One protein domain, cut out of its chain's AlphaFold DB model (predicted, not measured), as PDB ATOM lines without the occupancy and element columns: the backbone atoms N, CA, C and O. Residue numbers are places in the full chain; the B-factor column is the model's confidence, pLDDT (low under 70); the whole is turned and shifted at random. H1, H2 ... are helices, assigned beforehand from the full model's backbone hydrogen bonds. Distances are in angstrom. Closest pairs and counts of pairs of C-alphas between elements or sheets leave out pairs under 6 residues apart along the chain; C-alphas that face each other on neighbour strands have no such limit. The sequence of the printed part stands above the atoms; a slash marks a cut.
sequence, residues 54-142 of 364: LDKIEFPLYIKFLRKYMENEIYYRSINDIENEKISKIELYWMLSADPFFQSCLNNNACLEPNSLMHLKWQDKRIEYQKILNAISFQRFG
ATOM      1  N   LEU A  54      26.680 -10.910-133.752       92.94
ATOM      2  CA  LEU A  54      26.827 -12.362-133.912       92.94
ATOM      3  C   LEU A  54      26.652 -13.073-132.564       92.94
ATOM      4  O   LEU A  54      26.029 -14.129-132.516       92.94
ATOM      5  N   ASP A  55      27.082 -12.444-131.467       93.69
ATOM      6  CA  ASP A  55      26.871 -12.908-130.089       93.69
ATOM      7  C   ASP A  55      25.393 -13.189-129.785       93.69
ATOM      8  O   ASP A  55      25.053 -14.231-129.229       93.69
ATOM      9  N   LYS A  56      24.494 -12.302-130.227       91.25
ATOM     10  CA  LYS A  56      23.040 -12.428-130.020       91.25
ATOM     11  C   LYS A  56      22.428 -13.638-130.728       91.25
ATOM     12  O   LYS A  56      21.324 -14.044-130.375       91.25
ATOM     13  N   ILE A  57      23.110 -14.178-131.738       90.25
ATOM     14  CA  ILE A  57      22.663 -15.332-132.522       90.25
ATOM     15  C   ILE A  57      23.364 -16.598-132.035       90.25
ATOM     16  O   ILE A  57      22.709 -17.592-131.740       90.25
ATOM     17  N   GLU A  58      24.690 -16.565-131.930       92.19
ATOM     18  CA  GLU A  58      25.506 -17.749-131.669       92.19
ATOM     19  C   GLU A  58      25.494 -18.171-130.196       92.19
ATOM     20  O   GLU A  58      25.506 -19.369-129.934       92.19
ATOM     21  N   PHE A  59      25.385 -17.249-129.227       92.62
ATOM     22  CA  PHE A  59      25.361 -17.630-127.806       92.62
ATOM     23  C   PHE A  59      24.127 -18.468-127.430       92.62
ATOM     24  O   PHE A  59      24.306 -19.543-126.853       92.62
ATOM     25  N   PRO A  60      22.881 -18.083-127.786       90.06
ATOM     26  CA  PRO A  60      21.718 -18.931-127.511       90.06
ATOM     27  C   PRO A  60      21.781 -20.280-128.236       90.06
ATOM     28  O   PRO A  60      21.359 -21.302-127.691       90.06
ATOM     29  N   LEU A  61      22.327 -20.301-129.459       89.81
ATOM     30  CA  LEU A  61      22.529 -21.537-130.218       89.81
ATOM     31  C   LEU A  61      23.534 -22.456-129.534       89.81
ATOM     32  O   LEU A  61      23.291 -23.657-129.463       89.81
ATOM     33  N   TYR A  62      24.616 -21.900-128.996       90.75
ATOM     34  CA  TYR A  62      25.623 -22.655-128.270       90.75
ATOM     35  C   TYR A  62      25.058 -23.266-126.985       90.75
ATOM     36  O   TYR A  62      25.225 -24.459-126.756       90.75
ATOM     37  N   ILE A  63      24.271 -22.518-126.204       88.75
ATOM     38  CA  ILE A  63      23.586 -23.062-125.016       88.75
ATOM     39  C   ILE A  63      22.641 -24.212-125.408       88.75
ATOM     40  O   ILE A  63      22.633 -25.267-124.769       88.75
ATOM     41  N   LYS A  64      21.861 -24.042-126.486       88.44
ATOM     42  CA  LYS A  64      20.975 -25.098-127.007       88.44
ATOM     43  C   LYS A  64      21.767 -26.318-127.485       88.44
ATOM     44  O   LYS A  64      21.327 -27.446-127.272       88.44
ATOM     45  N   PHE A  65      22.910 -26.095-128.127       88.50
ATOM     46  CA  PHE A  65      23.817 -27.138-128.586       88.50
ATOM     47  C   PHE A  65      24.366 -27.947-127.406       88.50
ATOM     48  O   PHE A  65      24.202 -29.166-127.392       88.50
ATOM     49  N   LEU A  66      24.903 -27.277-126.381       88.12
ATOM     50  CA  LEU A  66      25.414 -27.928-125.175       88.12
ATOM     51  C   LEU A  66      24.325 -28.756-124.479       88.12
ATOM     52  O   LEU A  66      24.543 -29.930-124.203       88.12
ATOM     53  N   ARG A  67      23.118 -28.199-124.292       87.00
ATOM     54  CA  ARG A  67      21.979 -28.925-123.694       87.00
ATOM     55  C   ARG A  67      21.569 -30.172-124.481       87.00
ATOM     56  O   ARG A  67      21.062 -31.117-123.890       87.00
ATOM     57  N   LYS A  68      21.701 -30.149-125.810       85.06
ATOM     58  CA  LYS A  68      21.221 -31.227-126.687       85.06
ATOM     59  C   LYS A  68      22.241 -32.348-126.869       85.06
ATOM     60  O   LYS A  68      21.836 -33.492-127.045       85.06
ATOM     61  N   TYR A  69      23.527 -32.015-126.900       78.62
ATOM     62  CA  TYR A  69      24.573 -32.940-127.339       78.62
ATOM     63  C   TYR A  69      25.611 -33.270-126.260       78.62
ATOM     64  O   TYR A  69      26.370 -34.217-126.449       78.62
ATOM     65  N   MET A  70      25.642 -32.544-125.134       76.31
ATOM     66  CA  MET A  70      26.652 -32.721-124.086       76.31
ATOM     67  C   MET A  70      26.000 -33.067-122.740       76.31
ATOM     68  O   MET A  70      25.566 -32.192-122.000       76.31
ATOM     69  N   GLU A  71      25.979 -34.355-122.380       68.06
ATOM     70  CA  GLU A  71      25.397 -34.852-121.115       68.06
ATOM     71  C   GLU A  71      26.385 -34.868-119.925       68.06
ATOM     72  O   GLU A  71      26.152 -35.523-118.912       68.06
ATOM     73  N   ASN A  72      27.502 -34.144-120.007       73.25
ATOM     74  CA  ASN A  72      28.557 -34.172-118.989       73.25
ATOM     75  C   ASN A  72      28.314 -33.146-117.862       73.25
ATOM     76  O   ASN A  72      28.030 -31.981-118.142       73.25
ATOM     77  N   GLU A  73      28.530 -33.528-116.592       73.81
ATOM     78  CA  GLU A  73      28.358 -32.640-115.415       73.81
ATOM     79  C   GLU A  73      29.106 -31.300-115.539       73.81
ATOM     80  O   GLU A  73      28.614 -30.265-115.091       73.81
ATOM     81  N   ILE A  74      30.287 -31.307-116.166       74.94
ATOM     82  CA  ILE A  74      31.105 -30.108-116.397       74.94
ATOM     83  C   ILE A  74      30.348 -29.092-117.267       74.94
ATOM     84  O   ILE A  74      30.311 -27.904-116.943       74.94
ATOM     85  N   TYR A  75      29.688 -29.555-118.333       74.25
ATOM     86  CA  TYR A  75      28.942 -28.679-119.235       74.25
ATOM     87  C   TYR A  75      27.675 -28.145-118.569       74.25
ATOM     88  O   TYR A  75      27.378 -26.963-118.713       74.25
ATOM     89  N   TYR A  76      26.985 -28.946-117.753       73.25
ATOM     90  CA  TYR A  76      25.851 -28.459-116.961       73.25
ATOM     91  C   TYR A  76      26.239 -27.336-115.993       73.25
ATOM     92  O   TYR A  76      25.506 -26.353-115.879       73.25
ATOM     93  N   ARG A  77      27.406 -27.434-115.338       75.88
ATOM     94  CA  ARG A  77      27.933 -26.334-114.510       75.88
ATOM     95  C   ARG A  77      28.184 -25.085-115.349       75.88
ATOM     96  O   ARG A  77      27.700 -24.022-114.981       75.88
ATOM     97  N   SER A  78      28.834 -25.232-116.506       79.06
ATOM     98  CA  SER A  78      29.076 -24.098-117.403       79.06
ATOM     99  C   SER A  78      27.778 -23.441-117.892       79.06
ATOM    100  O   SER A  78      27.677 -22.223-117.854       79.06
ATOM    101  N   ILE A  79      26.749 -24.218-118.255       82.19
ATOM    102  CA  ILE A  79      25.437 -23.693-118.665       82.19
ATOM    103  C   ILE A  79      24.790 -22.912-117.516       82.19
ATOM    104  O   ILE A  79      24.341 -21.787-117.725       82.19
ATOM    105  N   ASN A  80      24.786 -23.467-116.301       82.81
ATOM    106  CA  ASN A  80      24.259 -22.773-115.127       82.81
ATOM    107  C   ASN A  80      25.029 -21.479-114.834       82.81
ATOM    108  O   ASN A  80      24.425 -20.483-114.448       82.81
ATOM    109  N   ASP A  81      26.349 -21.470-114.991       84.88
ATOM    110  CA  ASP A  81      27.158 -20.275-114.758       84.88
ATOM    111  C   ASP A  81      26.940 -19.210-115.852       84.88
ATOM    112  O   ASP A  81      26.925 -18.020-115.533       84.88
ATOM    113  N   ILE A  82      26.679 -19.613-117.103       85.25
ATOM    114  CA  ILE A  82      26.247 -18.711-118.187       85.25
ATOM    115  C   ILE A  82      24.883 -18.090-117.860       85.25
ATOM    116  O   ILE A  82      24.716 -16.878-117.966       85.25
ATOM    117  N   GLU A  83      23.908 -18.904-117.451       84.19
ATOM    118  CA  GLU A  83      22.538 -18.454-117.158       84.19
ATOM    119  C   GLU A  83      22.452 -17.569-115.912       84.19
ATOM    120  O   GLU A  83      21.613 -16.675-115.851       84.19
ATOM    121  N   ASN A  84      23.350 -17.776-114.947       86.81
ATOM    122  CA  ASN A  84      23.480 -16.937-113.756       86.81
ATOM    123  C   ASN A  84      24.426 -15.736-113.959       86.81
ATOM    124  O   ASN A  84      24.860 -15.145-112.971       86.81
ATOM    125  N   GLU A  85      24.787 -15.405-115.207       85.06
ATOM    126  CA  GLU A  85      25.660 -14.276-115.575       85.06
ATOM    127  C   GLU A  85      27.030 -14.262-114.864       85.06
ATOM    128  O   GLU A  85      27.658 -13.215-114.713       85.06
ATOM    129  N   LYS A  86      27.526 -15.426-114.429       87.44
ATOM    130  CA  LYS A  86      28.858 -15.544-113.814       87.44
ATOM    131  C   LYS A  86      29.979 -15.567-114.845       87.44
ATOM    132  O   LYS A  86      31.102 -15.210-114.508       87.44
ATOM    133  N   ILE A  87      29.676 -16.014-116.064       85.00
ATOM    134  CA  ILE A  87      30.619 -16.054-117.184       85.00
ATOM    135  C   ILE A  87      30.480 -14.767-117.986       85.00
ATOM    136  O   ILE A  87      29.386 -14.401-118.426       85.00
ATOM    137  N   SER A  88      31.596 -14.073-118.198       90.00
ATOM    138  CA  SER A  88      31.587 -12.843-118.984       90.00
ATOM    139  C   SER A  88      31.320 -13.132-120.469       90.00
ATOM    140  O   SER A  88      31.611 -14.208-120.992       90.00
ATOM    141  N   LYS A  89      30.795 -12.152-121.217       90.00
ATOM    142  CA  LYS A  89      30.566 -12.323-122.668       90.00
ATOM    143  C   LYS A  89      31.836 -12.683-123.440       90.00
ATOM    144  O   LYS A  89      31.752 -13.361-124.461       90.00
ATOM    145  N   ILE A  90      32.992 -12.194-122.985       89.88
ATOM    146  CA  ILE A  90      34.270 -12.472-123.636       89.88
ATOM    147  C   ILE A  90      34.729 -13.906-123.357       89.88
ATOM    148  O   ILE A  90      35.169 -14.579-124.281       89.88
ATOM    149  N   GLU A  91      34.542 -14.411-122.136       88.00
ATOM    150  CA  GLU A  91      34.782 -15.822-121.809       88.00
ATOM    151  C   GLU A  91      33.874 -16.736-122.631       88.00
ATOM    152  O   GLU A  91      34.355 -17.677-123.255       88.00
ATOM    153  N   LEU A  92      32.579 -16.417-122.723       89.50
ATOM    154  CA  LEU A  92      31.637 -17.200-123.524       89.50
ATOM    155  C   LEU A  92      32.016 -17.218-125.013       89.50
ATOM    156  O   LEU A  92      31.904 -18.254-125.667       89.50
ATOM    157  N   TYR A  93      32.502 -16.090-125.541       91.88
ATOM    158  CA  TYR A  93      33.070 -16.018-126.886       91.88
ATOM    159  C   TYR A  93      34.255 -16.978-127.053       91.88
ATOM    160  O   TYR A  93      34.281 -17.734-128.025       91.88
ATOM    161  N   TRP A  94      35.199 -16.998-126.107       86.94
ATOM    162  CA  TRP A  94      36.357 -17.891-126.173       86.94
ATOM    163  C   TRP A  94      35.955 -19.361-126.088       86.94
ATOM    164  O   TRP A  94      36.367 -20.137-126.948       86.94
ATOM    165  N   MET A  95      35.079 -19.727-125.147       87.44
ATOM    166  CA  MET A  95      34.561 -21.094-125.004       87.44
ATOM    167  C   MET A  95      33.912 -21.590-126.300       87.44
ATOM    168  O   MET A  95      34.248 -22.659-126.801       87.44
ATOM    169  N   LEU A  96      33.025 -20.780-126.882       91.25
ATOM    170  CA  LEU A  96      32.356 -21.081-128.147       91.25
ATOM    171  C   LEU A  96      33.341 -21.180-129.318       91.25
ATOM    172  O   LEU A  96      33.167 -22.010-130.210       91.25
ATOM    173  N   SER A  97      34.356 -20.312-129.349       88.12
ATOM    174  CA  SER A  97      35.378 -20.309-130.401       88.12
ATOM    175  C   SER A  97      36.315 -21.518-130.322       88.12
ATOM    176  O   SER A  97      36.814 -21.963-131.354       88.12
ATOM    177  N   ALA A  98      36.518 -22.045-129.113       84.62
ATOM    178  CA  ALA A  98      37.354 -23.199-128.825       84.62
ATOM    179  C   ALA A  98      36.617 -24.533-129.024       84.62
ATOM    180  O   ALA A  98      37.278 -25.532-129.300       84.62
ATOM    181  N   ASP A  99      35.279 -24.567-128.917       87.88
ATOM    182  CA  ASP A  99      34.490 -25.795-129.080       87.88
ATOM    183  C   ASP A  99      34.501 -26.277-130.547       87.88
ATOM    184  O   ASP A  99      33.861 -25.675-131.422       87.88
ATOM    185  N   PRO A 100      35.186 -27.394-130.845       86.06
ATOM    186  CA  PRO A 100      35.321 -27.866-132.212       86.06
ATOM    187  C   PRO A 100      34.024 -28.432-132.787       86.06
ATOM    188  O   PRO A 100      33.788 -28.329-133.993       86.06
ATOM    189  N   PHE A 101      33.167 -29.018-131.950       87.88
ATOM    190  CA  PHE A 101      31.907 -29.597-132.397       87.88
ATOM    191  C   PHE A 101      30.926 -28.493-132.763       87.88
ATOM    192  O   PHE A 101      30.274 -28.566-133.809       87.88
ATOM    193  N   PHE A 102      30.879 -27.434-131.957       90.50
ATOM    194  CA  PHE A 102      30.057 -26.279-132.275       90.50
ATOM    195  C   PHE A 102      30.582 -25.518-133.497       90.50
ATOM    196  O   PHE A 102      29.798 -25.201-134.392       90.50
ATOM    197  N   GLN A 103      31.895 -25.288-133.616       89.19
ATOM    198  CA  GLN A 103      32.455 -24.658-134.819       89.19
ATOM    199  C   GLN A 103      32.223 -25.496-136.082       89.19
ATOM    200  O   GLN A 103      31.874 -24.942-137.124       89.19
ATOM    201  N   SER A 104      32.339 -26.825-136.004       87.94
ATOM    202  CA  SER A 104      31.977 -27.724-137.107       87.94
ATOM    203  C   SER A 104      30.498 -27.587-137.480       87.94
ATOM    204  O   SER A 104      30.142 -27.497-138.655       87.94
ATOM    205  N   CYS A 105      29.627 -27.485-136.480       88.56
ATOM    206  CA  CYS A 105      28.197 -27.296-136.667       88.56
ATOM    207  C   CYS A 105      27.845 -25.938-137.308       88.56
ATOM    208  O   CYS A 105      26.956 -25.883-138.161       88.56
ATOM    209  N   LEU A 106      28.565 -24.862-136.963       89.00
ATOM    210  CA  LEU A 106      28.449 -23.560-137.628       89.00
ATOM    211  C   LEU A 106      28.963 -23.615-139.072       89.00
ATOM    212  O   LEU A 106      28.274 -23.165-139.979       89.00
ATOM    213  N   ASN A 107      30.145 -24.189-139.302       84.56
ATOM    214  CA  ASN A 107      30.766 -24.233-140.629       84.56
ATOM    215  C   ASN A 107      29.976 -25.092-141.626       84.56
ATOM    216  O   ASN A 107      29.926 -24.770-142.810       84.56
ATOM    217  N   ASN A 108      29.325 -26.155-141.146       82.94
ATOM    218  CA  ASN A 108      28.489 -27.039-141.959       82.94
ATOM    219  C   ASN A 108      27.020 -26.584-142.043       82.94
ATOM    220  O   ASN A 108      26.190 -27.324-142.568       82.94
ATOM    221  N   ASN A 109      26.673 -25.406-141.503       79.50
ATOM    222  CA  ASN A 109      25.296 -24.901-141.389       79.50
ATOM    223  C   ASN A 109      24.319 -25.891-140.713       79.50
ATOM    224  O   ASN A 109      23.115 -25.840-140.943       79.50
ATOM    225  N   ALA A 110      24.820 -26.796-139.868       77.81
ATOM    226  CA  ALA A 110      24.025 -27.836-139.211       77.81
ATOM    227  C   ALA A 110      23.305 -27.329-137.947       77.81
ATOM    228  O   ALA A 110      22.336 -27.934-137.491       77.81
ATOM    229  N   CYS A 111      23.783 -26.223-137.369       76.88
ATOM    230  CA  CYS A 111      23.270 -25.657-136.116       76.88
ATOM    231  C   CYS A 111      22.019 -24.785-136.285       76.88
ATOM    232  O   CYS A 111      21.338 -24.481-135.304       76.88
ATOM    233  N   LEU A 112      21.724 -24.366-137.513       80.56
ATOM    234  CA  LEU A 112      20.644 -23.448-137.856       80.56
ATOM    235  C   LEU A 112      19.693 -24.123-138.847       80.56
ATOM    236  O   LEU A 112      20.112 -24.927-139.672       80.56
ATOM    237  N   GLU A 113      18.408 -23.770-138.794       75.31
ATOM    238  CA  GLU A 113      17.444 -24.235-139.794       75.31
ATOM    239  C   GLU A 113      17.790 -23.644-141.176       75.31
ATOM    240  O   GLU A 113      17.851 -22.407-141.307       75.31
ATOM    241  N   PRO A 114      18.002 -24.494-142.204       71.75
ATOM    242  CA  PRO A 114      18.351 -24.037-143.544       71.75
ATOM    243  C   PRO A 114      17.291 -23.083-144.103       71.75
ATOM    244  O   PRO A 114      16.094 -23.305-143.935       71.75
ATOM    245  N   ASN A 115      17.726 -22.037-144.809       69.50
ATOM    246  CA  ASN A 115      16.872 -21.068-145.518       69.50
ATOM    247  C   ASN A 115      15.953 -20.185-144.650       69.50
ATOM    248  O   ASN A 115      15.081 -19.498-145.183       69.50
ATOM    249  N   SER A 116      16.154 -20.126-143.331       81.38
ATOM    250  CA  SER A 116      15.489 -19.106-142.510       81.38
ATOM    251  C   SER A 116      16.049 -17.701-142.807       81.38
ATOM    252  O   SER A 116      17.237 -17.526-143.082       81.38
ATOM    253  N   LEU A 117      15.215 -16.656-142.708       82.00
ATOM    254  CA  LEU A 117      15.661 -15.257-142.870       82.00
ATOM    255  C   LEU A 117      16.807 -14.909-141.895       82.00
ATOM    256  O   LEU A 117      17.692 -14.111-142.205       82.00
ATOM    257  N   MET A 118      16.784 -15.516-140.706       77.94
ATOM    258  CA  MET A 118      17.817 -15.377-139.683       77.94
ATOM    259  C   MET A 118      19.132 -16.043-140.106       77.94
ATOM    260  O   MET A 118      20.182 -15.426-139.944       77.94
ATOM    261  N   HIS A 119      19.073 -17.241-140.702       82.56
ATOM    262  CA  HIS A 119      20.243 -17.931-141.249       82.56
ATOM    263  C   HIS A 119      20.938 -17.090-142.324       82.56
ATOM    264  O   HIS A 119      22.147 -16.907-142.251       82.56
ATOM    265  N   LEU A 120      20.193 -16.523-143.280       84.38
ATOM    266  CA  LEU A 120      20.778 -15.701-144.352       84.38
ATOM    267  C   LEU A 120      21.498 -14.459-143.798       84.38
ATOM    268  O   LEU A 120      22.650 -14.207-144.135       84.38
ATOM    269  N   LYS A 121      20.863 -13.730-142.866       85.69
ATOM    270  CA  LYS A 121      21.477 -12.556-142.215       85.69
ATOM    271  C   LYS A 121      22.705 -12.907-141.374       85.69
ATOM    272  O   LYS A 121      23.625 -12.097-141.269       85.69
ATOM    273  N   TRP A 122      22.690 -14.064-140.716       90.56
ATOM    274  CA  TRP A 122      23.835 -14.561-139.960       90.56
ATOM    275  C   TRP A 122      24.982 -14.952-140.895       90.56
ATOM    276  O   TRP A 122      26.119 -14.566-140.642       90.56
ATOM    277  N   GLN A 123      24.682 -15.645-141.995       89.62
ATOM    278  CA  GLN A 123      25.671 -16.169-142.931       89.62
ATOM    279  C   GLN A 123      26.514 -15.056-143.566       89.62
ATOM    280  O   GLN A 123      27.740 -15.158-143.559       89.62
ATOM    281  N   ASP A 124      25.890 -13.968-144.030       89.56
ATOM    282  CA  ASP A 124      26.612 -12.828-144.616       89.56
ATOM    283  C   ASP A 124      27.631 -12.236-143.628       89.56
ATOM    284  O   ASP A 124      28.809 -12.050-143.947       89.56
ATOM    285  N   LYS A 125      27.200 -12.025-142.379       92.56
ATOM    286  CA  LYS A 125      28.055 -11.516-141.296       92.56
ATOM    287  C   LYS A 125      29.140 -12.514-140.901       92.56
ATOM    288  O   LYS A 125      30.274 -12.120-140.633       92.56
ATOM    289  N   ARG A 126      28.812 -13.808-140.862       91.81
ATOM    290  CA  ARG A 126      29.754 -14.872-140.499       91.81
ATOM    291  C   ARG A 126      30.860 -15.016-141.540       91.81
ATOM    292  O   ARG A 126      32.008 -15.211-141.155       91.81
ATOM    293  N   ILE A 127      30.548 -14.863-142.828       91.62
ATOM    294  CA  ILE A 127      31.544 -14.885-143.910       91.62
ATOM    295  C   ILE A 127      32.541 -13.731-143.750       91.62
ATOM    296  O   ILE A 127      33.748 -13.941-143.870       91.62
ATOM    297  N   GLU A 128      32.072 -12.515-143.462       92.88
ATOM    298  CA  GLU A 128      32.966 -11.381-143.194       92.88
ATOM    299  C   GLU A 128      33.821 -11.604-141.945       92.88
ATOM    300  O   GLU A 128      35.036 -11.414-141.989       92.88
ATOM    301  N   TYR A 129      33.217 -12.101-140.866       93.50
ATOM    302  CA  TYR A 129      33.939 -12.457-139.650       93.50
ATOM    303  C   TYR A 129      35.035 -13.507-139.909       93.50
ATOM    304  O   TYR A 129      36.180 -13.332-139.490       93.50
ATOM    305  N   GLN A 130      34.731 -14.559-140.676       91.06
ATOM    306  CA  GLN A 130      35.707 -15.581-141.064       91.06
ATOM    307  C   GLN A 130      36.851 -15.014-141.910       91.06
ATOM    308  O   GLN A 130      37.986 -15.457-141.757       91.06
ATOM    309  N   LYS A 131      36.606 -14.017-142.773       92.50
ATOM    310  CA  LYS A 131      37.690 -13.344-143.514       92.50
ATOM    311  C   LYS A 131      38.678 -12.662-142.569       92.50
ATOM    312  O   LYS A 131      39.881 -12.753-142.801       92.50
ATOM    313  N   ILE A 132      38.187 -12.026-141.503       92.44
ATOM    314  CA  ILE A 132      39.041 -11.386-140.491       92.44
ATOM    315  C   ILE A 132      39.830 -12.451-139.718       92.44
ATOM    316  O   ILE A 132      41.039 -12.310-139.549       92.44
ATOM    317  N   LEU A 133      39.181 -13.550-139.315       89.88
ATOM    318  CA  LEU A 133      39.863 -14.660-138.643       89.88
ATOM    319  C   LEU A 133      40.945 -15.307-139.517       89.88
ATOM    320  O   LEU A 133      42.045 -15.563-139.041       89.88
ATOM    321  N   ASN A 134      40.666 -15.526-140.802       89.62
ATOM    322  CA  ASN A 134      41.612 -16.127-141.749       89.62
ATOM    323  C   ASN A 134      42.789 -15.201-142.098       89.62
ATOM    324  O   ASN A 134      43.798 -15.664-142.634       89.62
ATOM    325  N   ALA A 135      42.673 -13.905-141.796       90.19
ATOM    326  CA  ALA A 135      43.778 -12.957-141.878       90.19
ATOM    327  C   ALA A 135      44.726 -13.046-140.668       90.19
ATOM    328  O   ALA A 135      45.815 -12.479-140.714       90.19
ATOM    329  N   ILE A 136      44.339 -13.746-139.594       90.69
ATOM    330  CA  ILE A 136      45.226 -14.036-138.465       90.69
ATOM    331  C   ILE A 136      46.170 -15.153-138.893       90.69
ATOM    332  O   ILE A 136      45.763 -16.266-139.235       90.69
ATOM    333  N   SER A 137      47.459 -14.869-138.846       88.50
ATOM    334  CA  SER A 137      48.481 -15.764-139.357       88.50
ATOM    335  C   SER A 137      48.528 -17.085-138.609       88.50
ATOM    336  O   SER A 137      48.616 -18.139-139.237       88.50
ATOM    337  N   PHE A 138      48.405 -17.050-137.281       82.62
ATOM    338  CA  PHE A 138      48.359 -18.266-136.468       82.62
ATOM    339  C   PHE A 138      47.163 -19.171-136.819       82.62
ATOM    340  O   PHE A 138      47.296 -20.391-136.827       82.62
ATOM    341  N   GLN A 139      46.019 -18.593-137.212       85.94
ATOM    342  CA  GLN A 139      44.849 -19.356-137.671       85.94
ATOM    343  C   GLN A 139      45.060 -20.011-139.041       85.94
ATOM    344  O   GLN A 139      44.451 -21.045-139.324       85.94
ATOM    345  N   ARG A 140      45.909 -19.410-139.883       86.50
ATOM    346  CA  ARG A 140      46.180 -19.852-141.255       86.50
ATOM    347  C   ARG A 140      47.347 -20.833-141.365       86.50
ATOM    348  O   ARG A 140      47.289 -21.757-142.168       86.50
ATOM    349  N   PHE A 141      48.417 -20.599-140.611       88.50
ATOM    350  CA  PHE A 141      49.678 -21.341-140.715       88.50
ATOM    351  C   PHE A 141      49.976 -22.221-139.498       88.50
ATOM    352  O   PHE A 141      50.932 -23.000-139.536       88.50
ATOM    353  N   GLY A 142      49.188 -22.102-138.428       89.12
ATOM    354  CA  GLY A 142      49.248 -23.011-137.289       89.12
ATOM    355  C   GLY A 142      48.664 -24.380-137.633       89.12
ATOM    356  O   GLY A 142      47.828 -24.518-138.529       89.12
TER     357      GLY A 142
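AT A GLANCE: This is residues 54 to 142 of the 364 residues of the protein "Rhomboid domain-containing protein" of Gammaproteobacteria bacterium 39-13 (UniProt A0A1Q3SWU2). Helices H1, H2 and H3 make a triangle, H4 turns off H3, the long H5 passes crosswise to H1, and residues 131 to 142 stick out. The printed part has 89 residues, with six named helices, H1 to H6 in order, all helix. It is compact, radius of gyration of the C-alphas 13.9 A, spanning 35 by 33 by 21 A.

IN THESE COORDINATES: H1 is residues 55 to 69, H2 73 to 83, H3 89 to 98, H4 100 to 107, H5 117 to 134, 26.0 A long, and H6 137 to 141. C-alpha 55 is at (26.871, -12.908, -130.089), C-alpha 141 at (49.678, -21.341, -140.715).

HOW THE PARTS SIT: H1 and H2, a hairpin, touch with residues 63 to 67 of H1 alone, closest C-alphas 63 and 79, 6.6 A. H1 touches H3, closest C-alphas 62 and 96, 6.9 A. H4 and H5 are near each other. Every O i to N i+4 pair is within hydrogen-bond range in H2, H3, H4 and H6, 9 of 11 in H1, 13 of 14 in H5.

THE WHOLE: The printed part has no cut; residues 71 and 115 have pLDDT under 70.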